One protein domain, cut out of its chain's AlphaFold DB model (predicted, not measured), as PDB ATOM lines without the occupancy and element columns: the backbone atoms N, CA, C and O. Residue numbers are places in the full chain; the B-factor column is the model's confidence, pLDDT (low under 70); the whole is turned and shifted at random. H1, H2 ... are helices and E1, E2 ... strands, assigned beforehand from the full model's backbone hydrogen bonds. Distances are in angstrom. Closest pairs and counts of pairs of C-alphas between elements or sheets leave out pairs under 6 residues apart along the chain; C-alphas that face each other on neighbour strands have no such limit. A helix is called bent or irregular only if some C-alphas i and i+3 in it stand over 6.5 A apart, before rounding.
ATOM      1  N   GLY A  28     108.095 188.836 117.437       94.75
ATOM      2  CA  GLY A  28     108.792 189.598 118.463       94.75
ATOM      3  C   GLY A  28     107.965 190.802 118.899       94.75
ATOM      4  O   GLY A  28     106.884 191.043 118.353       94.75
ATOM      5  N   ALA A  29     108.488 191.602 119.830       93.00
ATOM      6  CA  ALA A  29     107.761 192.722 120.438       93.00
ATOM      7  C   ALA A  29     107.214 193.761 119.433       93.00
ATOM      8  O   ALA A  29     106.250 194.470 119.721       93.00
ATOM      9  N   LYS A  30     107.747 193.826 118.201       93.00
ATOM     10  CA  LYS A  30     107.195 194.691 117.138       93.00
ATOM     11  C   LYS A  30     105.747 194.360 116.781       93.00
ATOM     12  O   LYS A  30     105.079 195.232 116.234       93.00
ATOM     13  N   VAL A  31     105.255 193.159 117.097       95.31
ATOM     14  CA  VAL A  31     103.833 192.802 116.972       95.31
ATOM     15  C   VAL A  31     102.941 193.772 117.765       95.31
ATOM     16  O   VAL A  31     101.886 194.161 117.275       95.31
ATOM     17  N   TYR A  32     103.435 194.265 118.906       94.69
ATOM     18  CA  TYR A  32     102.755 195.210 119.795       94.69
ATOM     19  C   TYR A  32     102.920 196.677 119.377       94.69
ATOM     20  O   TYR A  32     102.268 197.548 119.932       94.69
ATOM     21  N   GLY A  33     103.761 196.972 118.377       92.31
ATOM     22  CA  GLY A  33     103.969 198.340 117.887       92.31
ATOM     23  C   GLY A  33     105.130 199.102 118.535       92.31
ATOM     24  O   GLY A  33     105.320 200.265 118.206       92.31
ATOM     25  N   VAL A  34     105.979 198.459 119.348       91.19
ATOM     26  CA  VAL A  34     107.104 199.116 120.065       91.19
ATOM     27  C   VAL A  34     108.109 199.858 119.170       91.19
ATOM     28  O   VAL A  34     108.873 200.697 119.623       91.19
ATOM     29  N   HIS A  35     108.136 199.554 117.872       88.81
ATOM     30  CA  HIS A  35     108.989 200.238 116.896       88.81
ATOM     31  C   HIS A  35     108.401 201.569 116.396       88.81
ATOM     32  O   HIS A  35     109.093 202.307 115.699       88.81
ATOM     33  N   LEU A  36     107.133 201.845 116.708       89.81
ATOM     34  CA  LEU A  36     106.415 203.072 116.359       89.81
ATOM     35  C   LEU A  36     106.385 204.070 117.525       89.81
ATOM     36  O   LEU A  36     106.156 205.255 117.300       89.81
ATOM     37  N   GLY A  37     106.618 203.601 118.751       89.12
ATOM     38  CA  GLY A  37     106.640 204.421 119.954       89.12
ATOM     39  C   GLY A  37     106.317 203.616 121.215       89.12
ATOM     40  O   GLY A  37     106.227 202.386 121.149       89.12
ATOM     41  N   PRO A  38     106.126 204.309 122.351       90.31
ATOM     42  CA  PRO A  38     105.778 203.684 123.619       90.31
ATOM     43  C   PRO A  38     104.445 202.940 123.552       90.31
ATOM     44  O   PRO A  38     103.442 203.469 123.068       90.31
ATOM     45  N   VAL A  39     104.432 201.726 124.093       88.44
ATOM     46  CA  VAL A  39     103.244 200.878 124.248       88.44
ATOM     47  C   VAL A  39     103.141 200.508 125.730       88.44
ATOM     48  O   VAL A  39     104.181 200.226 126.328       88.44
ATOM     49  N   PRO A  40     101.948 200.520 126.355       89.44
ATOM     50  CA  PRO A  40     101.810 200.129 127.753       89.44
ATOM     51  C   PRO A  40     102.294 198.694 127.982       89.44
ATOM     52  O   PRO A  40     101.790 197.757 127.367       89.44
ATOM     53  N   ALA A  41     103.272 198.538 128.870       93.19
ATOM     54  CA  ALA A  41     103.745 197.244 129.337       93.19
ATOM     55  C   ALA A  41     103.023 196.851 130.649       93.19
ATOM     56  O   ALA A  41     102.647 197.746 131.414       93.19
ATOM     57  N   PRO A  42     102.854 195.548 130.962       96.31
ATOM     58  CA  PRO A  42     103.322 194.394 130.193       96.31
ATOM     59  C   PRO A  42     102.563 194.152 128.876       96.31
ATOM     60  O   PRO A  42     101.373 194.435 128.773       96.31
ATOM     61  N   PHE A  43     103.242 193.595 127.872       95.75
ATOM     62  CA  PHE A  43     102.635 193.186 126.607       95.75
ATOM     63  C   PHE A  43     101.985 191.808 126.752       95.75
ATOM     64  O   PHE A  43     102.673 190.820 127.012       95.75
ATOM     65  N   TYR A  44     100.675 191.743 126.530       95.62
ATOM     66  CA  TYR A  44      99.873 190.518 126.550       95.62
ATOM     67  C   TYR A  44      99.489 190.102 125.127       95.62
ATOM     68  O   TYR A  44      99.119 190.945 124.305       95.62
ATOM     69  N   GLU A  45      99.566 188.809 124.819       95.44
ATOM     70  CA  GLU A  45      99.440 188.299 123.451       95.44
ATOM     71  C   GLU A  45      98.064 188.537 122.828       95.44
ATOM     72  O   GLU A  45      97.998 188.755 121.614       95.44
ATOM     73  N   ASP A  46      97.018 188.506 123.661       90.00
ATOM     74  CA  ASP A  46      95.608 188.484 123.255       90.00
ATOM     75  C   ASP A  46      94.874 189.818 123.524       90.00
ATOM     76  O   ASP A  46      93.781 190.038 123.009       90.00
ATOM     77  N   GLU A  47      95.477 190.734 124.292       86.94
ATOM     78  CA  GLU A  47      94.871 192.031 124.659       86.94
ATOM     79  C   GLU A  47      95.346 193.191 123.769       86.94
ATOM     80  O   GLU A  47      94.791 194.288 123.817       86.94
ATOM     81  N   LEU A  78     106.231 182.053 118.515       98.62
ATOM     82  CA  LEU A  78     106.994 182.562 119.656       98.62
ATOM     83  C   LEU A  78     107.395 184.021 119.408       98.62
ATOM     84  O   LEU A  78     107.871 184.383 118.329       98.62
ATOM     85  N   ARG A  79     107.198 184.870 120.414       98.12
ATOM     86  CA  ARG A  79     107.487 186.308 120.408       98.12
ATOM     87  C   ARG A  79     108.608 186.584 121.416       98.12
ATOM     88  O   ARG A  79     108.318 186.888 122.572       98.12
ATOM     89  N   PRO A  80     109.879 186.423 121.016       97.06
ATOM     90  CA  PRO A  80     110.993 186.839 121.852       97.06
ATOM     91  C   PRO A  80     111.115 188.367 121.890       97.06
ATOM     92  O   PRO A  80     110.595 189.069 121.015       97.06
ATOM     93  N   ASP A  81     111.845 188.874 122.879       93.75
ATOM     94  CA  ASP A  81     112.361 190.243 122.841       93.75
ATOM     95  C   ASP A  81     113.772 190.234 122.218       93.75
ATOM     96  O   ASP A  81     114.062 189.413 121.343       93.75
ATOM     97  N   VAL A  82     114.665 191.133 122.632       94.31
ATOM     98  CA  VAL A  82     116.067 191.160 122.211       94.31
ATOM     99  C   VAL A  82     116.717 189.787 122.430       94.31
ATOM    100  O   VAL A  82     117.021 189.387 123.555       94.31
ATOM    101  N   VAL A  83     116.951 189.069 121.328       95.00
ATOM    102  CA  VAL A  83     117.563 187.739 121.364       95.00
ATOM    103  C   VAL A  83     119.065 187.857 121.622       95.00
ATOM    104  O   VAL A  83     119.785 188.603 120.954       95.00
ATOM    105  N   VAL A  84     119.532 187.081 122.593       95.94
ATOM    106  CA  VAL A  84     120.921 186.945 123.021       95.94
ATOM    107  C   VAL A  84     121.426 185.589 122.554       95.94
ATOM    108  O   VAL A  84     120.860 184.558 122.902       95.94
ATOM    109  N   GLY A  85     122.489 185.580 121.756       92.88
ATOM    110  CA  GLY A  85     123.064 184.348 121.226       92.88
ATOM    111  C   GLY A  85     124.451 184.564 120.639       92.88
ATOM    112  O   GLY A  85     125.052 185.627 120.794       92.88
ATOM    113  N   ASP A  86     124.954 183.560 119.937       90.25
ATOM    114  CA  ASP A  86     126.325 183.472 119.420       90.25
ATOM    115  C   ASP A  86     126.396 183.344 117.888       90.25
ATOM    116  O   ASP A  86     127.441 183.030 117.320       90.25
ATOM    117  N   ALA A  87     125.299 183.654 117.191       87.19
ATOM    118  CA  ALA A  87     125.258 183.662 115.733       87.19
ATOM    119  C   ALA A  87     126.144 184.779 115.145       87.19
ATOM    120  O   ALA A  87     125.802 185.967 115.198       87.19
ATOM    121  N   ALA A  88     127.271 184.384 114.549       81.12
ATOM    122  CA  ALA A  88     128.186 185.273 113.840       81.12
ATOM    123  C   ALA A  88     127.488 186.004 112.677       81.12
ATOM    124  O   ALA A  88     126.716 185.414 111.922       81.12
ATOM    125  N   GLY A  89     127.765 187.301 112.516       77.38
ATOM    126  CA  GLY A  89     127.205 188.115 111.430       77.38
ATOM    127  C   GLY A  89     125.726 188.497 111.586       77.38
ATOM    128  O   GLY A  89     125.180 189.157 110.697       77.38
ATOM    129  N   ASN A  90     125.069 188.132 112.696       83.81
ATOM    130  CA  ASN A  90     123.735 188.633 113.014       83.81
ATOM    131  C   ASN A  90     123.808 190.107 113.453       83.81
ATOM    132  O   ASN A  90     124.314 190.427 114.529       83.81
ATOM    133  N   ALA A  91     123.250 191.000 112.635       78.88
ATOM    134  CA  ALA A  91     123.215 192.436 112.910       78.88
ATOM    135  C   ALA A  91     122.300 192.826 114.092       78.88
ATOM    136  O   ALA A  91     122.405 193.942 114.593       78.88
ATOM    137  N   MET A  92     121.412 191.937 114.549       87.94
ATOM    138  CA  MET A  92     120.522 192.152 115.697       87.94
ATOM    139  C   MET A  92     120.911 191.236 116.863       87.94
ATOM    140  O   MET A  92     120.115 190.418 117.317       87.94
ATOM    141  N   ASN A  93     122.163 191.347 117.317       91.56
ATOM    142  CA  ASN A  93     122.680 190.601 118.462       91.56
ATOM    143  C   ASN A  93     123.272 191.558 119.505       91.56
ATOM    144  O   ASN A  93     124.329 192.159 119.291       91.56
ATOM    145  N   ILE A  94     122.592 191.693 120.645       95.81
ATOM    146  CA  ILE A  94     123.009 192.627 121.697       95.81
ATOM    147  C   ILE A  94     124.280 192.162 122.418       95.81
ATOM    148  O   ILE A  94     125.078 193.001 122.830       95.81
ATOM    149  N   ALA A  95     124.527 190.848 122.506       96.38
ATOM    150  CA  ALA A  95     125.755 190.314 123.092       96.38
ATOM    151  C   ALA A  95     126.979 190.711 122.259       96.38
ATOM    152  O   ALA A  95     127.987 191.139 122.818       96.38
ATOM    153  N   THR A  96     126.866 190.673 120.927       94.94
ATOM    154  CA  THR A  96     127.925 191.148 120.025       94.94
ATOM    155  C   THR A  96     128.226 192.631 120.237       94.94
ATOM    156  O   THR A  96     129.389 193.010 120.333       94.94
ATOM    157  N   VAL A  97     127.196 193.475 120.368       96.38
ATOM    158  CA  VAL A  97     127.374 194.915 120.630       96.38
ATOM    159  C   VAL A  97     128.070 195.158 121.968       96.38
ATOM    160  O   VAL A  97     129.060 195.886 122.022       96.38
ATOM    161  N   ILE A  98     127.563 194.547 123.041       97.62
ATOM    162  CA  ILE A  98     128.090 194.710 124.402       97.62
ATOM    163  C   ILE A  98     129.535 194.220 124.473       97.62
ATOM    164  O   ILE A  98     130.398 194.943 124.962       97.62
ATOM    165  N   GLY A  99     129.813 193.023 123.957       96.75
ATOM    166  CA  GLY A  99     131.146 192.433 124.001       96.75
ATOM    167  C   GLY A  99     132.167 193.188 123.143       96.75
ATOM    168  O   GLY A  99     133.289 193.414 123.590       96.75
ATOM    169  N   ALA A 100     131.779 193.673 121.958       95.69
ATOM    170  CA  ALA A 100     132.646 194.525 121.144       95.69
ATOM    171  C   ALA A 100     132.940 195.868 121.827       95.69
ATOM    172  O   ALA A 100     134.084 196.319 121.849       95.69
ATOM    173  N   TYR A 101     131.920 196.500 122.416       97.25
ATOM    174  CA  TYR A 101     132.096 197.745 123.161       97.25
ATOM    175  C   TYR A 101     132.994 197.549 124.392       97.25
ATOM    176  O   TYR A 101     133.881 198.364 124.642       97.25
ATOM    177  N   ALA A 102     132.829 196.435 125.110       97.69
ATOM    178  CA  ALA A 102     133.676 196.036 126.230       97.69
ATOM    179  C   ALA A 102     135.150 195.866 125.814       97.69
ATOM    180  O   ALA A 102     136.038 196.433 126.456       97.69
ATOM    181  N   ALA A 103     135.414 195.160 124.710       96.56
ATOM    182  CA  ALA A 103     136.766 194.978 124.178       96.56
ATOM    183  C   ALA A 103     137.423 196.311 123.774       96.56
ATOM    184  O   ALA A 103     138.597 196.549 124.059       96.56
ATOM    185  N   LEU A 104     136.662 197.224 123.162       95.75
ATOM    186  CA  LEU A 104     137.159 198.559 122.821       95.75
ATOM    187  C   LEU A 104     137.447 199.400 124.072       95.75
ATOM    188  O   LEU A 104     138.478 200.067 124.123       95.75
ATOM    189  N   CYS A 105     136.594 199.334 125.100       96.75
ATOM    190  CA  CYS A 105     136.854 200.006 126.376       96.75
ATOM    191  C   CYS A 105     138.155 199.510 127.017       96.75
ATOM    192  O   CYS A 105     138.969 200.326 127.443       96.75
ATOM    193  N   ARG A 106     138.384 198.189 127.020       96.81
ATOM    194  CA  ARG A 106     139.610 197.570 127.544       96.81
ATOM    195  C   ARG A 106     140.864 198.130 126.887       96.81
ATOM    196  O   ARG A 106     141.784 198.552 127.577       96.81
ATOM    197  N   VAL A 107     140.897 198.132 125.559       95.81
ATOM    198  CA  VAL A 107     142.090 198.520 124.792       95.81
ATOM    199  C   VAL A 107     142.400 200.007 124.910       95.81
ATOM    200  O   VAL A 107     143.561 200.398 124.870       95.81
ATOM    201  N   GLU A 108     141.372 200.828 125.083       94.31
ATOM    202  CA  GLU A 108     141.504 202.275 125.253       94.31
ATOM    203  C   GLU A 108     141.727 202.678 126.724       94.31
ATOM    204  O   GLU A 108     141.864 203.863 127.021       94.31
ATOM    205  N   GLY A 109     141.724 201.722 127.665       95.44
ATOM    206  CA  GLY A 109     141.782 202.008 129.104       95.44
ATOM    207  C   GLY A 109     140.584 202.820 129.612       95.44
ATOM    208  O   GLY A 109     140.682 203.520 130.620       95.44
ATOM    209  N   ALA A 110     139.456 202.769 128.900       95.38
ATOM    210  CA  ALA A 110     138.251 203.523 129.208       95.38
ATOM    211  C   ALA A 110     137.324 202.748 130.157       95.38
ATOM    212  O   ALA A 110     137.266 201.519 130.150       95.38
ATOM    213  N   ALA A 111     136.535 203.482 130.947       97.06
ATOM    214  CA  ALA A 111     135.475 202.882 131.753       97.06
ATOM    215  C   ALA A 111     134.336 202.347 130.866       97.06
ATOM    216  O   ALA A 111     133.905 203.015 129.924       97.06
ATOM    217  N   PHE A 112     133.795 201.185 131.227       98.19
ATOM    218  CA  PHE A 112     132.675 200.529 130.560       98.19
ATOM    219  C   PHE A 112     131.346 201.179 130.963       98.19
ATOM    220  O   PHE A 112     130.625 200.713 131.847       98.19
ATOM    221  N   ARG A 113     131.042 202.321 130.349       98.25
ATOM    222  CA  ARG A 113     129.885 203.164 130.685       98.25
ATOM    223  C   ARG A 113     128.682 202.809 129.826       98.25
ATOM    224  O   ARG A 113     128.826 202.583 128.633       98.25
ATOM    225  N   PHE A 114     127.487 202.796 130.408       98.62
ATOM    226  CA  PHE A 114     126.272 202.582 129.622       98.62
ATOM    227  C   PHE A 114     126.107 203.714 128.587       98.62
ATOM    228  O   PHE A 114     126.173 204.884 128.981       98.62
ATOM    229  N   PRO A 115     125.918 203.396 127.291       98.19
ATOM    230  CA  PRO A 115     125.928 204.390 126.217       98.19
ATOM    231  C   PRO A 115     124.574 205.091 126.022       98.19
ATOM    232  O   PRO A 115     124.467 205.977 125.183       98.19
ATOM    233  N   GLY A 116     123.530 204.699 126.755       98.00
ATOM    234  CA  GLY A 116     122.213 205.334 126.690       98.00
ATOM    235  C   GLY A 116     121.993 206.437 127.740       98.00
ATOM    236  O   GLY A 116     122.863 206.705 128.576       98.00
ATOM    237  N   PRO A 117     120.810 207.081 127.728       97.94
ATOM    238  CA  PRO A 117     120.428 208.096 128.707       97.94
ATOM    239  C   PRO A 117     120.407 207.569 130.147       97.94
ATOM    240  O   PRO A 117     120.027 206.426 130.401       97.94
ATOM    241  N   ALA A 118     120.726 208.431 131.119       97.94
ATOM    242  CA  ALA A 118     120.728 208.057 132.536       97.94
ATOM    243  C   ALA A 118     119.353 207.577 133.042       97.94
ATOM    244  O   ALA A 118     119.283 206.657 133.853       97.94
ATOM    245  N   HIS A 119     118.254 208.143 132.529       97.62
ATOM    246  CA  HIS A 119     116.910 207.687 132.894       97.62
ATOM    247  C   HIS A 119     116.599 206.282 132.350       97.62
ATOM    248  O   HIS A 119     115.875 205.544 133.004       97.62
ATOM    249  N   VAL A 120     117.179 205.875 131.213       97.94
ATOM    250  CA  VAL A 120     117.061 204.495 130.702       97.94
ATOM    251  C   VAL A 120     117.890 203.545 131.558       97.94
ATOM    252  O   VAL A 120     117.418 202.483 131.953       97.94
ATOM    253  N   TYR A 121     119.111 203.959 131.903       98.25
ATOM    254  CA  TYR A 121     120.021 203.196 132.754       98.25
ATOM    255  C   TYR A 121     119.405 202.848 134.121       98.25
ATOM    256  O   TYR A 121     119.462 201.695 134.557       98.25
ATOM    257  N   GLU A 122     118.796 203.834 134.782       97.31
ATOM    258  CA  GLU A 122     118.221 203.692 136.126       97.31
ATOM    259  C   GLU A 122     116.750 203.245 136.104       97.31
ATOM    260  O   GLU A 122     116.303 202.502 136.980       97.31
ATOM    261  N   GLY A 123     115.972 203.734 135.137       95.81
ATOM    262  CA  GLY A 123     114.519 203.873 135.242       95.81
ATOM    263  C   GLY A 123     113.691 202.899 134.406       95.81
ATOM    264  O   GLY A 123     112.585 202.575 134.833       95.81
ATOM    265  N   VAL A 124     114.233 202.383 133.303       96.75
ATOM    266  CA  VAL A 124     113.480 201.569 132.335       96.75
ATOM    267  C   VAL A 124     113.684 200.074 132.581       96.75
ATOM    268  O   VAL A 124     114.813 199.616 132.797       96.75
ATOM    269  N   PHE A 125     112.592 199.311 132.543       97.50
ATOM    270  CA  PHE A 125     112.628 197.855 132.500       97.50
ATOM    271  C   PHE A 125     112.853 197.349 131.076       97.50
ATOM    272  O   PHE A 125     112.210 197.790 130.127       97.50
ATOM    273  N   ALA A 126     113.748 196.376 130.951       97.06
ATOM    274  CA  ALA A 126     114.025 195.664 129.715       97.06
ATOM    275  C   ALA A 126     114.019 194.152 129.957       97.06
ATOM    276  O   ALA A 126     114.169 193.686 131.091       97.06
ATOM    277  N   GLN A 127     113.887 193.393 128.875       97.06
ATOM    278  CA  GLN A 127     114.000 191.941 128.852       97.06
ATOM    279  C   GLN A 127     114.886 191.486 127.693       97.06
ATOM    280  O   GLN A 127     115.112 192.206 126.721       97.06
ATOM    281  N   VAL A 128     115.397 190.263 127.812       97.25
ATOM    282  CA  VAL A 128     116.110 189.561 126.743       97.25
ATOM    283  C   VAL A 128     115.605 188.126 126.639       97.25
ATOM    284  O   VAL A 128     114.953 187.617 127.554       97.25
ATOM    285  N   THR A 129     115.955 187.461 125.543       97.62
ATOM    286  CA  THR A 129     115.677 186.039 125.325       97.62
ATOM    287  C   THR A 129     116.960 185.319 124.904       97.62
ATOM    288  O   THR A 129     117.522 185.628 123.859       97.62
ATOM    289  N   ASP A 130     117.428 184.339 125.673       97.38
ATOM    290  CA  ASP A 130     118.529 183.450 125.291       97.38
ATOM    291  C   ASP A 130     118.109 182.557 124.118       97.38
ATOM    292  O   ASP A 130     117.036 181.945 124.119       97.38
ATOM    293  N   SER A 131     118.967 182.457 123.104       95.69
ATOM    294  CA  SER A 131     118.691 181.683 121.895       95.69
ATOM    295  C   SER A 131     118.614 180.176 122.151       95.69
ATOM    296  O   SER A 131     117.862 179.477 121.473       95.69
ATOM    297  N   GLY A 132     119.370 179.656 123.123       95.88
ATOM    298  CA  GLY A 132     119.317 178.247 123.509       95.88
ATOM    299  C   GLY A 132     118.003 177.904 124.208       95.88
ATOM    300  O   GLY A 132     117.366 176.904 123.878       95.88
ATOM    301  N   ALA A 133     117.563 178.755 125.132       97.31
ATOM    302  CA  ALA A 133     116.266 178.644 125.789       97.31
ATOM    303  C   ALA A 133     115.114 178.777 124.779       97.31
ATOM    304  O   ALA A 133     114.194 177.959 124.773       97.31
ATOM    305  N   LEU A 134     115.217 179.723 123.837       97.88
ATOM    306  CA  LEU A 134     114.252 179.874 122.744       97.88
ATOM    307  C   LEU A 134     114.196 178.631 121.845       97.88
ATOM    308  O   LEU A 134     113.113 178.241 121.411       97.88
ATOM    309  N   SER A 135     115.328 177.966 121.593       97.06
ATOM    310  CA  SER A 135     115.361 176.699 120.849       97.06
ATOM    311  C   SER A 135     114.571 175.596 121.566       97.06
ATOM    312  O   SER A 135     113.777 174.901 120.930       97.06
ATOM    313  N   ARG A 136     114.693 175.483 122.894       98.31
ATOM    314  CA  ARG A 136     113.910 174.523 123.693       98.31
ATOM    315  C   ARG A 136     112.423 174.874 123.724       98.31
ATOM    316  O   ARG A 136     111.591 173.991 123.519       98.31
ATOM    317  N   ALA A 137     112.088 176.157 123.854       98.44
ATOM    318  CA  ALA A 137     110.713 176.637 123.706       98.44
ATOM    319  C   ALA A 137     110.145 176.330 122.310       98.44
ATOM    320  O   ALA A 137     108.968 176.017 122.171       98.44
ATOM    321  N   SER A 138     110.983 176.357 121.273       98.62
ATOM    322  CA  SER A 138     110.572 176.029 119.902       98.62
ATOM    323  C   SER A 138     110.275 174.550 119.731       98.62
ATOM    324  O   SER A 138     109.293 174.207 119.081       98.62
ATOM    325  N   LEU A 139     111.072 173.673 120.346       98.56
ATOM    326  CA  LEU A 139     110.778 172.243 120.376       98.56
ATOM    327  C   LEU A 139     109.462 171.963 121.114       98.56
ATOM    328  O   LEU A 139     108.638 171.187 120.631       98.56
ATOM    329  N   TRP A 140     109.234 172.633 122.247       98.69
ATOM    330  CA  TRP A 140     107.957 172.553 122.953       98.69
ATOM    331  C   TRP A 140     106.797 173.039 122.072       98.69
ATOM    332  O   TRP A 140     105.812 172.323 121.914       98.69
ATOM    333  N   ALA A 141     106.931 174.197 121.424       98.62
ATOM    334  CA  ALA A 141     105.907 174.741 120.535       98.62
ATOM    335  C   ALA A 141     105.643 173.834 119.319       98.62
ATOM    336  O   ALA A 141     104.517 173.757 118.832       98.62
ATOM    337  N   ALA A 142     106.668 173.120 118.843       98.44
ATOM    338  CA  ALA A 142     106.553 172.184 117.735       98.44
ATOM    339  C   ALA A 142     105.760 170.919 118.103       98.44
ATOM    340  O   ALA A 142     105.051 170.377 117.259       98.44
ATOM    341  N   THR A 143     105.885 170.451 119.348       98.00
ATOM    342  CA  THR A 143     105.426 169.114 119.766       98.00
ATOM    343  C   THR A 143     104.253 169.125 120.746       98.00
ATOM    344  O   THR A 143     103.589 168.107 120.907       98.00
ATOM    345  N   SER A 144     103.958 170.256 121.391       98.31
ATOM    346  CA  SER A 144     102.854 170.370 122.344       98.31
ATOM    347  C   SER A 144     101.515 170.654 121.658       98.31
ATOM    348  O   SER A 144     101.394 171.547 120.805       98.31
ATOM    349  N   ASP A 145     100.474 169.949 122.101       98.06
ATOM    350  CA  ASP A 145      99.086 170.248 121.740       98.06
ATOM    351  C   ASP A 145      98.618 171.583 122.324       98.06
ATOM    352  O   ASP A 145      97.902 172.320 121.652       98.06
ATOM    353  N   ALA A 146      99.093 171.954 123.519       98.31
ATOM    354  CA  ALA A 146      98.757 173.229 124.158       98.31
ATOM    355  C   ALA A 146      99.274 174.446 123.372       98.31
ATOM    356  O   ALA A 146      98.786 175.556 123.564       98.31
ATOM    357  N   ALA A 147     100.253 174.244 122.484       98.31
ATOM    358  CA  ALA A 147     100.781 175.296 121.624       98.31
ATOM    359  C   ALA A 147     100.083 175.383 120.255       98.31
ATOM    360  O   ALA A 147     100.406 176.270 119.457       98.31
ATOM    361  N   ARG A 148      99.185 174.445 119.928       98.06
ATOM    362  CA  ARG A 148      98.588 174.325 118.593       98.06
ATOM    363  C   ARG A 148      97.673 175.511 118.294       98.06
ATOM    364  O   ARG A 148      96.651 175.676 118.940       98.06
ATOM    365  N   GLY A 149      98.009 176.276 117.258       97.81
ATOM    366  CA  GLY A 149      97.238 177.450 116.845       97.81
ATOM    367  C   GLY A 149      97.393 178.645 117.785       97.81
ATOM    368  O   GLY A 149      96.532 179.519 117.793       97.81
ATOM    369  N   GLU A 150      98.468 178.684 118.575       98.12
ATOM    370  CA  GLU A 150      98.680 179.702 119.604       98.12
ATOM    371  C   GLU A 150      99.940 180.537 119.363       98.12
ATOM    372  O   GLU A 150     100.930 180.091 118.770       98.12
ATOM    373  N   ALA A 151      99.901 181.769 119.868       98.19
ATOM    374  CA  ALA A 151     101.044 182.667 119.942       98.19
ATOM    375  C   ALA A 151     101.408 182.934 121.405       98.19
ATOM    376  O   ALA A 151     100.525 183.207 122.220       98.19
ATOM    377  N   PHE A 152     102.706 182.898 121.704       98.50
ATOM    378  CA  PHE A 152     103.248 183.095 123.044       98.50
ATOM    379  C   PHE A 152     104.408 184.081 123.039       98.50
ATOM    380  O   PHE A 152     105.305 183.998 122.200       98.50
ATOM    381  N   ASN A 153     104.438 184.969 124.018       98.31
ATOM    382  CA  ASN A 153     105.655 185.637 124.440       98.31
ATOM    383  C   ASN A 153     106.640 184.616 125.008       98.31
ATOM    384  O   ASN A 153     106.252 183.661 125.685       98.31
ATOM    385  N   TYR A 154     107.926 184.828 124.730       98.31
ATOM    386  CA  TYR A 154     108.992 184.031 125.323       98.31
ATOM    387  C   TYR A 154     110.214 184.883 125.672       98.31
ATOM    388  O   TYR A 154     111.055 185.178 124.821       98.31
ATOM    389  N   VAL A 155     110.307 185.282 126.939       97.94
ATOM    390  CA  VAL A 155     111.296 186.229 127.472       97.94
ATOM    391  C   VAL A 155     111.797 185.796 128.851       97.94
ATOM    392  O   VAL A 155     111.159 184.993 129.538       97.94
ATOM    393  N   HIS A 156     112.934 186.347 129.271       97.25
ATOM    394  CA  HIS A 156     113.466 186.179 130.624       97.25
ATOM    395  C   HIS A 156     112.971 187.258 131.590       97.25
ATOM    396  O   HIS A 156     112.153 188.112 131.247       97.25
ATOM    397  N   GLU A 157     113.426 187.192 132.840       95.50
ATOM    398  CA  GLU A 157     113.013 188.126 133.886       95.50
ATOM    399  C   GLU A 157     113.327 189.587 133.516       95.50
ATOM    400  O   GLU A 157     114.408 189.865 132.987       95.50
ATOM    401  N   PRO A 158     112.409 190.530 133.803       96.94
ATOM    402  CA  PRO A 158     112.657 191.942 133.566       96.94
ATOM    403  C   PRO A 158     113.786 192.456 134.459       96.94
ATOM    404  O   PRO A 158     113.908 192.095 135.632       96.94
ATOM    405  N   PHE A 159     114.599 193.354 133.914       97.69
ATOM    406  CA  PHE A 159     115.724 193.952 134.617       97.69
ATOM    407  C   PHE A 159     115.839 195.447 134.330       97.69
ATOM    408  O   PHE A 159     115.300 195.962 133.357       97.69
ATOM    409  N   ARG A 160     116.604 196.139 135.179       98.00
ATOM    410  CA  ARG A 160     117.088 197.502 134.922       98.00
ATOM    411  C   ARG A 160     118.499 197.438 134.364       98.00
ATOM    412  O   ARG A 160     119.318 196.658 134.872       98.00
ATOM    413  N   TRP A 161     118.802 198.278 133.375       98.12
ATOM    414  CA  TRP A 161     120.121 198.306 132.740       98.12
ATOM    415  C   TRP A 161     121.250 198.497 133.746       98.12
ATOM    416  O   TRP A 161     122.250 197.798 133.634       98.12
ATOM    417  N   ARG A 162     121.070 199.324 134.782       98.12
ATOM    418  CA  ARG A 162     122.049 199.490 135.863       98.12
ATOM    419  C   ARG A 162     122.551 198.179 136.451       98.12
ATOM    420  O   ARG A 162     123.752 197.918 136.420       98.12
ATOM    421  N   ARG A 163     121.635 197.330 136.926       97.25
ATOM    422  CA  ARG A 163     121.980 196.044 137.550       97.25
ATOM    423  C   ARG A 163     122.724 195.138 136.574       97.25
ATOM    424  O   ARG A 163     123.691 194.485 136.959       97.25
ATOM    425  N   VAL A 164     122.250 195.057 135.331       97.81
ATOM    426  CA  VAL A 164     122.867 194.198 134.312       97.81
ATOM    427  C   VAL A 164     124.245 194.721 133.927       97.81
ATOM    428  O   VAL A 164     125.187 193.941 133.877       97.81
ATOM    429  N   TRP A 165     124.402 196.029 133.736       98.50
ATOM    430  CA  TRP A 165     125.666 196.646 133.339       98.50
ATOM    431  C   TRP A 165     126.743 196.534 134.421       98.50
ATOM    432  O   TRP A 165     127.884 196.203 134.109       98.50
ATOM    433  N   GLU A 166     126.382 196.746 135.693       98.25
ATOM    434  CA  GLU A 166     127.278 196.539 136.841       98.25
ATOM    435  C   GLU A 166     127.776 195.086 136.896       98.25
ATOM    436  O   GLU A 166     128.977 194.834 137.016       98.25
ATOM    437  N   LYS A 167     126.868 194.115 136.734       98.44
ATOM    438  CA  LYS A 167     127.227 192.692 136.722       98.44
ATOM    439  C   LYS A 167     128.038 192.286 135.489       98.44
ATOM    440  O   LYS A 167     128.940 191.465 135.618       98.44
ATOM    441  N   LEU A 168     127.750 192.855 134.317       98.38
ATOM    442  CA  LEU A 168     128.545 192.647 133.103       98.38
ATOM    443  C   LEU A 168     129.964 193.183 133.279       98.38
ATOM    444  O   LEU A 168     130.911 192.477 132.952       98.38
ATOM    445  N   GLY A 169     130.121 194.386 133.836       98.25
ATOM    446  CA  GLY A 169     131.435 194.951 134.141       98.25
ATOM    447  C   GLY A 169     132.244 194.055 135.074       98.25
ATOM    448  O   GLY A 169     133.394 193.752 134.777       98.25
ATOM    449  N   ALA A 170     131.625 193.533 136.138       98.25
ATOM    450  CA  ALA A 170     132.274 192.572 137.030       98.25
ATOM    451  C   ALA A 170     132.637 191.251 136.321       98.25
ATOM    452  O   ALA A 170     133.753 190.761 136.457       98.25
ATOM    453  N   ALA A 171     131.718 190.678 135.537       97.75
ATOM    454  CA  ALA A 171     131.934 189.405 134.844       97.75
ATOM    455  C   ALA A 171     132.968 189.482 133.706       97.75
ATOM    456  O   ALA A 171     133.551 188.457 133.339       97.75
ATOM    457  N   LEU A 172     133.156 190.677 133.140       96.25
ATOM    458  CA  LEU A 172     134.108 190.974 132.074       96.25
ATOM    459  C   LEU A 172     135.382 191.647 132.586       96.25
ATOM    460  O   LEU A 172     136.205 191.983 131.746       96.25
ATOM    461  N   ASP A 173     135.554 191.852 133.894       97.12
ATOM    462  CA  ASP A 173     136.694 192.560 134.497       97.12
ATOM    463  C   ASP A 173     136.945 193.946 133.868       97.12
ATOM    464  O   ASP A 173     137.983 194.230 133.262       97.12
ATOM    465  N   LEU A 174     135.918 194.800 133.928       97.69
ATOM    466  CA  LEU A 174     135.947 196.174 133.434       97.69
ATOM    467  C   LEU A 174     135.463 197.164 134.497       97.69
ATOM    468  O   LEU A 174     134.401 196.953 135.094       97.69
ATOM    469  N   PRO A 175     136.164 198.298 134.686       97.69
ATOM    470  CA  PRO A 175     135.680 199.356 135.557       97.69
ATOM    471  C   PRO A 175     134.417 199.982 134.959       97.69
ATOM    472  O   PRO A 175     134.444 200.541 133.861       97.69
ATOM    473  N   VAL A 176     133.306 199.914 135.688       98.12
ATOM    474  CA  VAL A 176     132.054 200.588 135.318       98.12
ATOM    475  C   VAL A 176     132.103 202.041 135.789       98.12
ATOM    476  O   VAL A 176     132.665 202.353 136.837       98.12
ATOM    477  N   GLY A 177     131.507 202.945 135.015       95.56
ATOM    478  CA  GLY A 177     131.310 204.337 135.414       95.56
ATOM    479  C   GLY A 177     129.881 204.810 135.135       95.56
ATOM    480  O   GLY A 177     129.126 204.092 134.475       95.56
ATOM    481  N   PRO A 178     129.520 206.028 135.583       96.62
ATOM    482  CA  PRO A 178     128.226 206.636 135.276       96.62
ATOM    483  C   PRO A 178     127.890 206.598 133.774       96.62
ATOM    484  O   PRO A 178     128.816 206.739 132.959       96.62
ATOM    485  N   PRO A 179     126.605 206.454 133.397       97.38
ATOM    486  CA  PRO A 179     126.183 206.437 131.999       97.38
ATOM    487  C   PRO A 179     126.645 207.706 131.272       97.38
ATOM    488  O   PRO A 179     126.617 208.802 131.834       97.38
ATOM    489  N   VAL A 180     127.075 207.553 130.019       96.81
ATOM    490  CA  VAL A 180     127.431 208.666 129.130       96.81
ATOM    491  C   VAL A 180     126.675 208.454 127.824       96.81
ATOM    492  O   VAL A 180     127.061 207.576 127.051       96.81
ATOM    493  N   PRO A 181     125.613 209.239 127.574       95.94
ATOM    494  CA  PRO A 181     124.806 209.080 126.375       95.94
ATOM    495  C   PRO A 181     125.654 209.307 125.121       95.94
ATOM    496  O   PRO A 181     126.255 210.368 124.953       95.94
ATOM    497  N   MET A 182     125.705 208.313 124.241       95.56
ATOM    498  CA  MET A 182     126.388 208.381 122.957       95.56
ATOM    499  C   MET A 182     125.752 207.420 121.957       95.56
ATOM    500  O   MET A 182     125.323 206.322 122.301       95.56
ATOM    501  N   ARG A 183     125.758 207.809 120.683       96.62
ATOM    502  CA  ARG A 183     125.332 206.922 119.596       96.62
ATOM    503  C   ARG A 183     126.499 206.030 119.192       96.62
ATOM    504  O   ARG A 183     127.432 206.503 118.539       96.62
ATOM    505  N   LEU A 184     126.469 204.753 119.562       96.25
ATOM    506  CA  LEU A 184     127.513 203.784 119.235       96.25
ATOM    507  C   LEU A 184     127.790 203.750 117.730       96.25
ATOM    508  O   LEU A 184     128.954 203.715 117.339       96.25
ATOM    509  N   ALA A 185     126.762 203.853 116.881       94.62
ATOM    510  CA  ALA A 185     126.946 203.855 115.428       94.62
ATOM    511  C   ALA A 185     127.806 205.029 114.924       94.62
ATOM    512  O   ALA A 185     128.528 204.888 113.940       94.62
ATOM    513  N   ILE A 186     127.762 206.174 115.612       94.94
ATOM    514  CA  ILE A 186     128.564 207.358 115.281       94.94
ATOM    515  C   ILE A 186     129.969 207.218 115.870       94.94
ATOM    516  O   ILE A 186     130.968 207.379 115.170       94.94
ATOM    517  N   HIS A 187     130.061 206.895 117.160       93.62
ATOM    518  CA  HIS A 187     131.331 206.925 117.884       93.62
ATOM    519  C   HIS A 187     132.242 205.732 117.564       93.62
ATOM    520  O   HIS A 187     133.463 205.888 117.565       93.62
ATOM    521  N   MET A 188     131.683 204.555 117.262       94.12
ATOM    522  CA  MET A 188     132.475 203.359 116.947       94.12
ATOM    523  C   MET A 188     133.006 203.357 115.510       94.12
ATOM    524  O   MET A 188     133.941 202.617 115.214       94.12
ATOM    525  N   ALA A 189     132.495 204.217 114.620       91.50
ATOM    526  CA  ALA A 189     132.965 204.305 113.235       91.50
ATOM    527  C   ALA A 189     134.475 204.607 113.139       91.50
ATOM    528  O   ALA A 189     135.181 204.025 112.315       91.50
ATOM    529  N   SER A 190     135.001 205.453 114.032       92.69
ATOM    530  CA  SER A 190     136.433 205.787 114.089       92.69
ATOM    531  C   SER A 190     137.302 204.689 114.714       92.69
ATOM    532  O   SER A 190     138.528 204.769 114.649       92.69
ATOM    533  N   LYS A 191     136.700 203.646 115.299       94.06
ATOM    534  CA  LYS A 191     137.405 202.550 115.984       94.06
ATOM    535  C   LYS A 191     137.784 201.390 115.066       94.06
ATOM    536  O   LYS A 191     138.426 200.446 115.523       94.06
ATOM    537  N   LYS A 192     137.491 201.488 113.764       92.50
ATOM    538  CA  LYS A 192     137.901 200.499 112.757       92.50
ATOM    539  C   LYS A 192     139.401 200.149 112.814       92.50
ATOM    540  O   LYS A 192     139.693 198.958 112.843       92.50
ATOM    541  N   PRO A 193     140.357 201.099 112.910       93.81
ATOM    542  CA  PRO A 193     141.781 200.749 112.990       93.81
ATOM    543  C   PRO A 193     142.133 199.934 114.243       93.81
ATOM    544  O   PRO A 193     142.924 198.996 114.170       93.81
ATOM    545  N   VAL A 194     141.513 200.259 115.384       93.75
ATOM    546  CA  VAL A 194     141.702 199.528 116.648       93.75
ATOM    547  C   VAL A 194     141.151 198.111 116.523       93.75
ATOM    548  O   VAL A 194     141.839 197.156 116.875       93.75
ATOM    549  N   TRP A 195     139.953 197.965 115.955       92.56
ATOM    550  CA  TRP A 195     139.354 196.660 115.693       92.56
ATOM    551  C   TRP A 195     140.206 195.808 114.754       92.56
ATOM    552  O   TRP A 195     140.457 194.649 115.055       92.56
ATOM    553  N   THR A 196     140.688 196.365 113.638       92.31
ATOM    554  CA  THR A 196     141.536 195.636 112.682       92.31
ATOM    555  C   THR A 196     142.810 195.115 113.339       92.31
ATOM    556  O   THR A 196     143.199 193.974 113.100       92.31
ATOM    557  N   ARG A 197     143.434 195.918 114.207       93.62
ATOM    558  CA  ARG A 197     144.596 195.479 114.981       93.62
ATOM    559  C   ARG A 197     144.245 194.318 115.916       93.62
ATOM    560  O   ARG A 197     144.929 193.303 115.881       93.62
ATOM    561  N   LEU A 198     143.159 194.428 116.686       92.88
ATOM    562  CA  LEU A 198     142.700 193.349 117.573       92.88
ATOM    563  C   LEU A 198     142.343 192.077 116.804       92.88
ATOM    564  O   LEU A 198     142.659 190.977 117.250       92.88
ATOM    565  N   ALA A 199     141.714 192.231 115.640       92.94
ATOM    566  CA  ALA A 199     141.369 191.127 114.763       92.94
ATOM    567  C   ALA A 199     142.612 190.361 114.305       92.94
ATOM    568  O   ALA A 199     142.626 189.134 114.384       92.94
ATOM    569  N   ALA A 200     143.667 191.077 113.908       93.56
ATOM    570  CA  ALA A 200     144.939 190.476 113.529       93.56
ATOM    571  C   ALA A 200     145.664 189.824 114.722       93.56
ATOM    572  O   ALA A 200     146.126 188.693 114.611       93.56
ATOM    573  N   GLU A 201     145.732 190.505 115.872       94.50
ATOM    574  CA  GLU A 201     146.420 190.018 117.079       94.50
ATOM    575  C   GLU A 201     145.759 188.761 117.669       94.50
ATOM    576  O   GLU A 201     146.450 187.863 118.151       94.50
ATOM    577  N   GLN A 202     144.425 188.683 117.632       94.44
ATOM    578  CA  GLN A 202     143.653 187.599 118.251       94.44
ATOM    579  C   GLN A 202     143.149 186.551 117.239       94.44
ATOM    580  O   GLN A 202     142.540 185.550 117.631       94.44
ATOM    581  N   GLY A 203     143.415 186.748 115.944       93.81
ATOM    582  CA  GLY A 203     142.994 185.851 114.867       93.81
ATOM    583  C   GLY A 203     141.474 185.744 114.736       93.81
ATOM    584  O   GLY A 203     140.950 184.629 114.674       93.81
ATOM    585  N   LEU A 204     140.778 186.884 114.764       92.88
ATOM    586  CA  LEU A 204     139.320 186.948 114.641       92.88
ATOM    587  C   LEU A 204     138.847 186.546 113.239       92.88
ATOM    588  O   LEU A 204     139.606 186.589 112.275       92.88
ATOM    589  N   SER A 205     137.574 186.161 113.127       84.75
ATOM    590  CA  SER A 205     136.935 185.870 111.841       84.75
ATOM    591  C   SER A 205     137.040 187.059 110.876       84.75
ATOM    592  O   SER A 205     136.923 188.206 111.311       84.75
ATOM    593  N   ASP A 206     137.136 186.790 109.571       81.62
ATOM    594  CA  ASP A 206     137.237 187.793 108.490       81.62
ATOM    595  C   ASP A 206     135.944 188.605 108.244       81.62
ATOM    596  O   ASP A 206     135.669 189.078 107.138       81.62
ATOM    597  N   LEU A 207     135.104 188.784 109.265       82.88
ATOM    598  CA  LEU A 207     133.925 189.631 109.157       82.88
ATOM    599  C   LEU A 207     134.348 191.101 108.997       82.88
ATOM    600  O   LEU A 207     135.064 191.632 109.853       82.88
ATOM    601  N   PRO A 208     133.866 191.802 107.951       82.00
ATOM    602  CA  PRO A 208     134.089 193.236 107.820       82.00
ATOM    603  C   PRO A 208     133.582 193.966 109.063       82.00
ATOM    604  O   PRO A 208     132.485 193.666 109.532       82.00
ATOM    605  N   PHE A 209     134.335 194.945 109.570       81.06
ATOM    606  CA  PHE A 209     133.991 195.700 110.784       81.06
ATOM    607  C   PHE A 209     132.547 196.232 110.768       81.06
ATOM    608  O   PHE A 209     131.822 196.118 111.753       81.06
ATOM    609  N   GLU A 210     132.102 196.740 109.618       82.44
ATOM    610  CA  GLU A 210     130.767 197.304 109.396       82.44
ATOM    611  C   GLU A 210     129.640 196.266 109.522       82.44
ATOM    612  O   GLU A 210     128.483 196.622 109.735       82.44
ATOM    613  N   ARG A 211     129.969 194.980 109.373       81.56
ATOM    614  CA  ARG A 211     129.044 193.845 109.505       81.56
ATOM    615  C   ARG A 211     129.304 193.010 110.755       81.56
ATOM    616  O   ARG A 211     128.465 192.185 111.102       81.56
ATOM    617  N   ALA A 212     130.448 193.207 111.404       80.75
ATOM    618  CA  ALA A 212     130.842 192.472 112.595       80.75
ATOM    619  C   ALA A 212     129.951 192.832 113.787       80.75
ATOM    620  O   ALA A 212     129.628 191.960 114.588       80.75
ATOM    621  N   VAL A 213     129.523 194.099 113.887       89.38
ATOM    622  CA  VAL A 213     128.746 194.591 115.029       89.38
ATOM    623  C   VAL A 213     127.582 195.475 114.583       89.38
ATOM    624  O   VAL A 213     127.754 196.464 113.874       89.38
ATOM    625  N   GLY A 214     126.380 195.150 115.059       92.62
ATOM    626  CA  GLY A 214     125.166 195.931 114.826       92.62
ATOM    627  C   GLY A 214     125.055 197.166 115.720       92.62
ATOM    628  O   GLY A 214     124.169 197.230 116.568       92.62
ATOM    629  N   TRP A 215     125.923 198.167 115.550       95.19
ATOM    630  CA  TRP A 215     125.941 199.351 116.426       95.19
ATOM    631  C   TRP A 215     124.604 200.103 116.479       95.19
ATOM    632  O   TRP A 215     124.147 200.458 117.561       95.19
ATOM    633  N   SER A 216     123.931 200.276 115.336       94.88
ATOM    634  CA  SER A 216     122.610 200.923 115.274       94.88
ATOM    635  C   SER A 216     121.520 200.130 116.001       94.88
ATOM    636  O   SER A 216     120.558 200.712 116.494       94.88
ATOM    637  N   PHE A 217     121.663 198.803 116.079       94.50
ATOM    638  CA  PHE A 217     120.776 197.962 116.879       94.50
ATOM    639  C   PHE A 217     121.037 198.160 118.376       94.50
ATOM    640  O   PHE A 217     120.092 198.325 119.140       94.50
ATOM    641  N   GLY A 218     122.308 198.247 118.779       96.31
ATOM    642  CA  GLY A 218     122.685 198.670 120.129       96.31
ATOM    643  C   GLY A 218     122.081 200.019 120.506       96.31
ATOM    644  O   GLY A 218     121.466 200.154 121.557       96.31
ATOM    645  N   ASP A 219     122.185 201.000 119.610       96.94
ATOM    646  CA  ASP A 219     121.588 202.319 119.801       96.94
ATOM    647  C   ASP A 219     120.068 202.253 119.975       96.94
ATOM    648  O   ASP A 219     119.539 202.944 120.838       96.94
ATOM    649  N   PHE A 220     119.367 201.423 119.199       94.38
ATOM    650  CA  PHE A 220     117.929 201.203 119.371       94.38
ATOM    651  C   PHE A 220     117.602 200.633 120.761       94.38
ATOM    652  O   PHE A 220     116.737 201.162 121.455       94.38
ATOM    653  N   VAL A 221     118.333 199.606 121.200       95.75
ATOM    654  CA  VAL A 221     118.098 198.940 122.490       95.75
ATOM    655  C   VAL A 221     118.424 199.858 123.675       95.75
ATOM    656  O   VAL A 221     117.602 200.024 124.570       95.75
ATOM    657  N   PHE A 222     119.595 200.498 123.685       97.56
ATOM    658  CA  PHE A 222     120.052 201.312 124.821       97.56
ATOM    659  C   PHE A 222     119.368 202.681 124.931       97.56
ATOM    660  O   PHE A 222     119.524 203.352 125.949       97.56
ATOM    661  N   HIS A 223     118.637 203.106 123.897       96.19
ATOM    662  CA  HIS A 223     117.895 204.370 123.885       96.19
ATOM    663  C   HIS A 223     116.373 204.172 123.854       96.19
ATOM    664  O   HIS A 223     115.655 205.148 123.657       96.19
ATOM    665  N   SER A 224     115.877 202.945 124.034       94.75
ATOM    666  CA  SER A 224     114.446 202.717 124.254       94.75
ATOM    667  C   SER A 224     114.076 203.241 125.645       94.75
ATOM    668  O   SER A 224     114.577 202.737 126.649       94.75
ATOM    669  N   ASP A 225     113.261 204.294 125.697       94.94
ATOM    670  CA  ASP A 225     112.995 205.108 126.893       94.94
ATOM    671  C   ASP A 225     111.667 204.794 127.597       94.94
ATOM    672  O   ASP A 225     111.207 205.548 128.455       94.94
ATOM    673  N   PHE A 226     111.078 203.647 127.278       94.75
ATOM    674  CA  PHE A 226     109.862 203.120 127.881       94.75
ATOM    675  C   PHE A 226     110.039 201.640 128.223       94.75
ATOM    676  O   PHE A 226     110.887 200.958 127.644       94.75
ATOM    677  N   ASP A 227     109.235 201.150 129.167       96.44
ATOM    678  CA  ASP A 227     109.316 199.766 129.631       96.44
ATOM    679  C   ASP A 227     109.025 198.776 128.493       96.44
ATOM    680  O   ASP A 227     107.981 198.820 127.843       96.44
ATOM    681  N   LEU A 228     109.964 197.857 128.277       94.94
ATOM    682  CA  LEU A 228     109.866 196.747 127.334       94.94
ATOM    683  C   LEU A 228     109.716 195.461 128.143       94.94
ATOM    684  O   LEU A 228     110.695 194.791 128.476       94.94
ATOM    685  N   VAL A 229     108.472 195.167 128.524       97.06
ATOM    686  CA  VAL A 229     108.135 193.988 129.326       97.06
ATOM    687  C   VAL A 229     107.006 193.227 128.648       97.06
ATOM    688  O   VAL A 229     105.935 193.775 128.436       97.06
ATOM    689  N   SER A 230     107.233 191.958 128.335       97.31
ATOM    690  CA  SER A 230     106.248 191.006 127.828       97.31
ATOM    691  C   SER A 230     105.816 190.057 128.947       97.31
ATOM    692  O   SER A 230     106.650 189.571 129.718       97.31
ATOM    693  N   ASP A 231     104.516 189.778 129.038       96.94
ATOM    694  CA  ASP A 231     103.999 188.782 129.977       96.94
ATOM    695  C   ASP A 231     104.434 187.368 129.572       96.94
ATOM    696  O   ASP A 231     104.486 187.040 128.395       96.94
ATOM    697  N   MET A 232     104.711 186.518 130.563       97.69
ATOM    698  CA  MET A 232     105.028 185.093 130.387       97.69
ATOM    699  C   MET A 232     103.927 184.183 130.952       97.69
ATOM    700  O   MET A 232     104.079 182.962 131.006       97.69
ATOM    701  N   GLY A 233     102.823 184.752 131.434       97.88
ATOM    702  CA  GLY A 233     101.733 184.019 132.058       97.88
ATOM    703  C   GLY A 233     101.075 183.024 131.109       97.88
ATOM    704  O   GLY A 233     100.814 181.892 131.521       97.88
ATOM    705  N   LYS A 234     100.839 183.404 129.846       98.12
ATOM    706  CA  LYS A 234     100.184 182.534 128.854       98.12
ATOM    707  C   LYS A 234     100.976 181.246 128.609       98.12
ATOM    708  O   LYS A 234     100.433 180.157 128.791       98.12
ATOM    709  N   ILE A 235     102.268 181.353 128.291       98.50
ATOM    710  CA  ILE A 235     103.119 180.184 128.011       98.50
ATOM    711  C   ILE A 235     103.332 179.298 129.248       98.50
ATOM    712  O   ILE A 235     103.288 178.069 129.158       98.50
ATOM    713  N   ARG A 236     103.452 179.911 130.435       98.44
ATOM    714  CA  ARG A 236     103.566 179.183 131.708       98.44
ATOM    715  C   ARG A 236     102.308 178.378 132.014       98.44
ATOM    716  O   ARG A 236     102.417 177.213 132.386       98.44
ATOM    717  N   ARG A 237     101.118 178.960 131.819       98.44
ATOM    718  CA  ARG A 237      99.836 178.245 131.975       98.44
ATOM    719  C   ARG A 237      99.653 177.139 130.933       98.44
ATOM    720  O   ARG A 237      99.023 176.136 131.244       98.44
ATOM    721  N   ALA A 238     100.241 177.289 129.745       98.31
ATOM    722  CA  ALA A 238     100.282 176.253 128.710       98.31
ATOM    723  C   ALA A 238     101.312 175.134 128.990       98.31
ATOM    724  O   ALA A 238     101.420 174.188 128.210       98.31
ATOM    725  N   GLY A 239     102.053 175.209 130.103       98.06
ATOM    726  CA  GLY A 239     102.933 174.139 130.579       98.06
ATOM    727  C   GLY A 239     104.420 174.317 130.266       98.06
ATOM    728  O   GLY A 239     105.186 173.387 130.515       98.06
ATOM    729  N   PHE A 240     104.860 175.478 129.765       98.31
ATOM    730  CA  PHE A 240     106.281 175.760 129.536       98.31
ATOM    731  C   PHE A 240     106.761 176.956 130.363       98.31
ATOM    732  O   PHE A 240     106.345 178.096 130.162       98.31
ATOM    733  N   GLY A 241     107.646 176.686 131.326       96.25
ATOM    734  CA  GLY A 241     108.130 177.675 132.296       96.25
ATOM    735  C   GLY A 241     109.643 177.867 132.321       96.25
ATOM    736  O   GLY A 241     110.140 178.542 133.218       96.25
ATOM    737  N   GLU A 242     110.376 177.270 131.382       95.50
ATOM    738  CA  GLU A 242     111.832 177.367 131.368       95.50
ATOM    739  C   GLU A 242     112.299 178.807 131.093       95.50
ATOM    740  O   GLU A 242     111.815 179.467 130.171       95.50
ATOM    741  N   SER A 243     113.263 179.283 131.882       93.50
ATOM    742  CA  SER A 243     113.870 180.611 131.763       93.50
ATOM    743  C   SER A 243     115.357 180.554 132.121       93.50
ATOM    744  O   SER A 243     115.827 179.571 132.688       93.50
ATOM    745  N   MET A 244     116.087 181.623 131.810       94.81
ATOM    746  CA  MET A 244     117.500 181.814 132.127       94.81
ATOM    747  C   MET A 244     117.697 183.168 132.822       94.81
ATOM    748  O   MET A 244     116.925 184.103 132.586       94.81
ATOM    749  N   ASP A 245     118.717 183.294 133.675       96.62
ATOM    750  CA  ASP A 245     119.135 184.604 134.184       96.62
ATOM    751  C   ASP A 245     119.687 185.451 133.024       96.62
ATOM    752  O   ASP A 245     120.516 185.003 132.230       96.62
ATOM    753  N   SER A 246     119.223 186.698 132.916       96.69
ATOM    754  CA  SER A 246     119.569 187.568 131.783       96.69
ATOM    755  C   SER A 246     121.054 187.943 131.745       96.69
ATOM    756  O   SER A 246     121.618 188.126 130.666       96.69
ATOM    757  N   VAL A 247     121.708 188.057 132.905       97.56
ATOM    758  CA  VAL A 247     123.145 188.352 132.972       97.56
ATOM    759  C   VAL A 247     123.939 187.124 132.563       97.56
ATOM    760  O   VAL A 247     124.876 187.253 131.781       97.56
ATOM    761  N   GLU A 248     123.556 185.945 133.046       97.44
ATOM    762  CA  GLU A 248     124.173 184.686 132.641       97.44
ATOM    763  C   GLU A 248     124.066 184.479 131.125       97.44
ATOM    764  O   GLU A 248     125.080 184.203 130.486       97.44
ATOM    765  N   ALA A 249     122.885 184.704 130.537       97.12
ATOM    766  CA  ALA A 249     122.668 184.604 129.094       97.12
ATOM    767  C   ALA A 249     123.623 185.520 128.311       97.12
ATOM    768  O   ALA A 249     124.307 185.077 127.386       97.12
ATOM    769  N   LEU A 250     123.720 186.792 128.715       97.81
ATOM    770  CA  LEU A 250     124.596 187.779 128.080       97.81
ATOM    771  C   LEU A 250     126.077 187.413 128.220       97.81
ATOM    772  O   LEU A 250     126.806 187.423 127.229       97.81
ATOM    773  N   VAL A 251     126.530 187.068 129.428       97.94
ATOM    774  CA  VAL A 251     127.930 186.700 129.687       97.94
ATOM    775  C   VAL A 251     128.305 185.437 128.919       97.94
ATOM    776  O   VAL A 251     129.358 185.399 128.282       97.94
ATOM    777  N   ALA A 252     127.451 184.413 128.946       97.25
ATOM    778  CA  ALA A 252     127.697 183.163 128.247       97.25
ATOM    779  C   ALA A 252     127.747 183.376 126.727       97.25
ATOM    780  O   ALA A 252     128.663 182.877 126.079       97.25
ATOM    781  N   ALA A 253     126.832 184.169 126.160       97.19
ATOM    782  CA  ALA A 253     126.852 184.509 124.738       97.19
ATOM    783  C   ALA A 253     128.117 185.288 124.338       97.19
ATOM    784  O   ALA A 253     128.748 184.944 123.341       97.19
ATOM    785  N   ILE A 254     128.537 186.285 125.129       97.56
ATOM    786  CA  ILE A 254     129.783 187.032 124.880       97.56
ATOM    787  C   ILE A 254     130.991 186.089 124.899       97.56
ATOM    788  O   ILE A 254     131.815 186.140 123.989       97.56
ATOM    789  N   ARG A 255     131.081 185.193 125.890       97.25
ATOM    790  CA  ARG A 255     132.181 184.222 125.987       97.25
ATOM    791  C   ARG A 255     132.203 183.260 124.802       97.25
ATOM    792  O   ARG A 255     133.259 183.085 124.205       97.25
ATOM    793  N   ARG A 256     131.050 182.721 124.389       96.56
ATOM    794  CA  ARG A 256     130.954 181.863 123.194       96.56
ATOM    795  C   ARG A 256     131.371 182.605 121.923       96.56
ATOM    796  O   ARG A 256     132.111 182.060 121.111       96.56
ATOM    797  N   LEU A 257     130.982 183.872 121.773       95.12
ATOM    798  CA  LEU A 257     131.425 184.721 120.661       95.12
ATOM    799  C   LEU A 257     132.945 184.974 120.681       95.12
ATOM    800  O   LEU A 257     133.567 185.033 119.621       95.12
ATOM    801  N   GLN A 258     133.558 185.109 121.859       95.19
ATOM    802  CA  GLN A 258     135.013 185.234 122.009       95.19
ATOM    803  C   GLN A 258     135.745 183.918 121.713       95.19
ATOM    804  O   GLN A 258     136.783 183.916 121.054       95.19
ATOM    805  N   GLU A 259     135.212 182.785 122.169       95.25
ATOM    806  CA  GLU A 259     135.730 181.442 121.875       95.25
ATOM    807  C   GLU A 259     135.669 181.131 120.376       95.25
ATOM    808  O   GLU A 259     136.644 180.642 119.804       95.25
ATOM    809  N   ALA A 260     134.569 181.510 119.724       93.69
ATOM    810  CA  ALA A 260     134.380 181.417 118.280       93.69
ATOM    811  C   ALA A 260     135.179 182.467 117.483       93.69
ATOM    812  O   ALA A 260     135.072 182.515 116.257       93.69
ATOM    813  N   LYS A 261     135.971 183.315 118.157       93.62
ATOM    814  CA  LYS A 261     136.778 184.390 117.558       93.62
ATOM    815  C   LYS A 261     135.962 185.382 116.718       93.62
ATOM    816  O   LYS A 261     136.462 185.966 115.758       93.62
TER     817      LYS A 261
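This is residues 28 to 47 and 78 to 261 of the 265 residues of an uncharacterized protein of Methylobacterium sp. UNC378MF (UniProt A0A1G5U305). Two short parallel strands, E1 and E2, lie in the middle of a helix-rich body; beside them H2 and H10 run off toward one end, with H5 packed on H10, H8 on H2, and the kinked H6 on H8. The other end is looser: there H4, E3, H9 and H1 are spread among loops, and none of these three helices touches another helix. The printed part has 204 residues, with ten named helices and three named strands in the order H1 E1 H2 H3 E2 H4 E3 H5 H6 H7 H8 H9 H10, and its class is mostly helix. It is compact, with a radius of gyration of the C-alphas of 17.5 A, yet only just elongated, spanning 52 by 35 by 29 A.

Find C-alpha 82 at (116.067, 191.160, 122.211), where E1, residues 82 to 84, begins; E2 is residues 128 to 130. H2, residues 94 to 107, spans 20.2 A, and H10, residues 246 to 259, spans 19.9 A to C-alpha 259 at (135.730, 181.442, 121.875). Look next for H5, residues 161 to 171, 14.9 A; H8, residues 215 to 222; H3, residues 118 to 123; and H7, residues 209 to 212. H6, residues 184 to 202, spans 22.9 A and is irregular, with C-alphas 190 and 193 7.4 A apart and a kink of 66 degrees near residue 191. H4, residues 131 to 143, spans 18.4 A; E3 is residues 150 to 153, H9 residues 233 to 237 and H1 residues 29 to 32.

Start at E1 and E2, parallel at 34 degrees, where N 84 and O 129 are 2.8 A apart, within hydrogen-bond range. E1, H2, H3 and E2 make a strand-helix-strand unit, two parallel neighbour strands with helices between, its crossover right-handed. The closest C-alphas of E2 and H10, Asp 130 and Ala 249, are 5.7 A apart. H10 touches H2 at a steep tilt of 65 degrees, Ala 95 to Ile 254 being the closest C-alphas at 5.5 A. H5 touches H10, C-alphas 164 and 247 closest at 6.0 A, and H3, C-alphas 121 and 161 closest at 4.9 A. H8 touches H2, C-alphas 97 and 218 closest at 6.0 A, and H6, C-alphas 185 and 215 closest at 4.7 A. H7 only just touches H6, with 3 pairs of C-alphas within 8 A, Lys 192 and Phe 209 closest at 6.5 A. H4 and H10 are near each other, with 5 pairs of C-alphas within 10 A. E3 pairs with no named strand; its Phe 152 and Ile 235 of H9 are the closest C-alphas of the two, 5.8 A apart. H1 and E3 are only just apart, at 8.4 A. Every O i to N i+4 pair is within hydrogen-bond range in H2, H3, H4, H5, H8, H9 and H10, against 9 of 15 in H6; H1 and H7 are too short for such a pair.

The two C-alphas farthest apart, those of Gly 109 and Asp 145, are 53.7 A apart. Residues 48 to 77 are not printed, and C-alphas 47 and 78 lie 16.2 A apart across that cut, in the link from H1 to E1. Of the links printed whole, H5 to H6 is long, with 12 residues. The mean pLDDT of the printed part is 95.0 and no printed residue is under 70; H7 has a mean of 81.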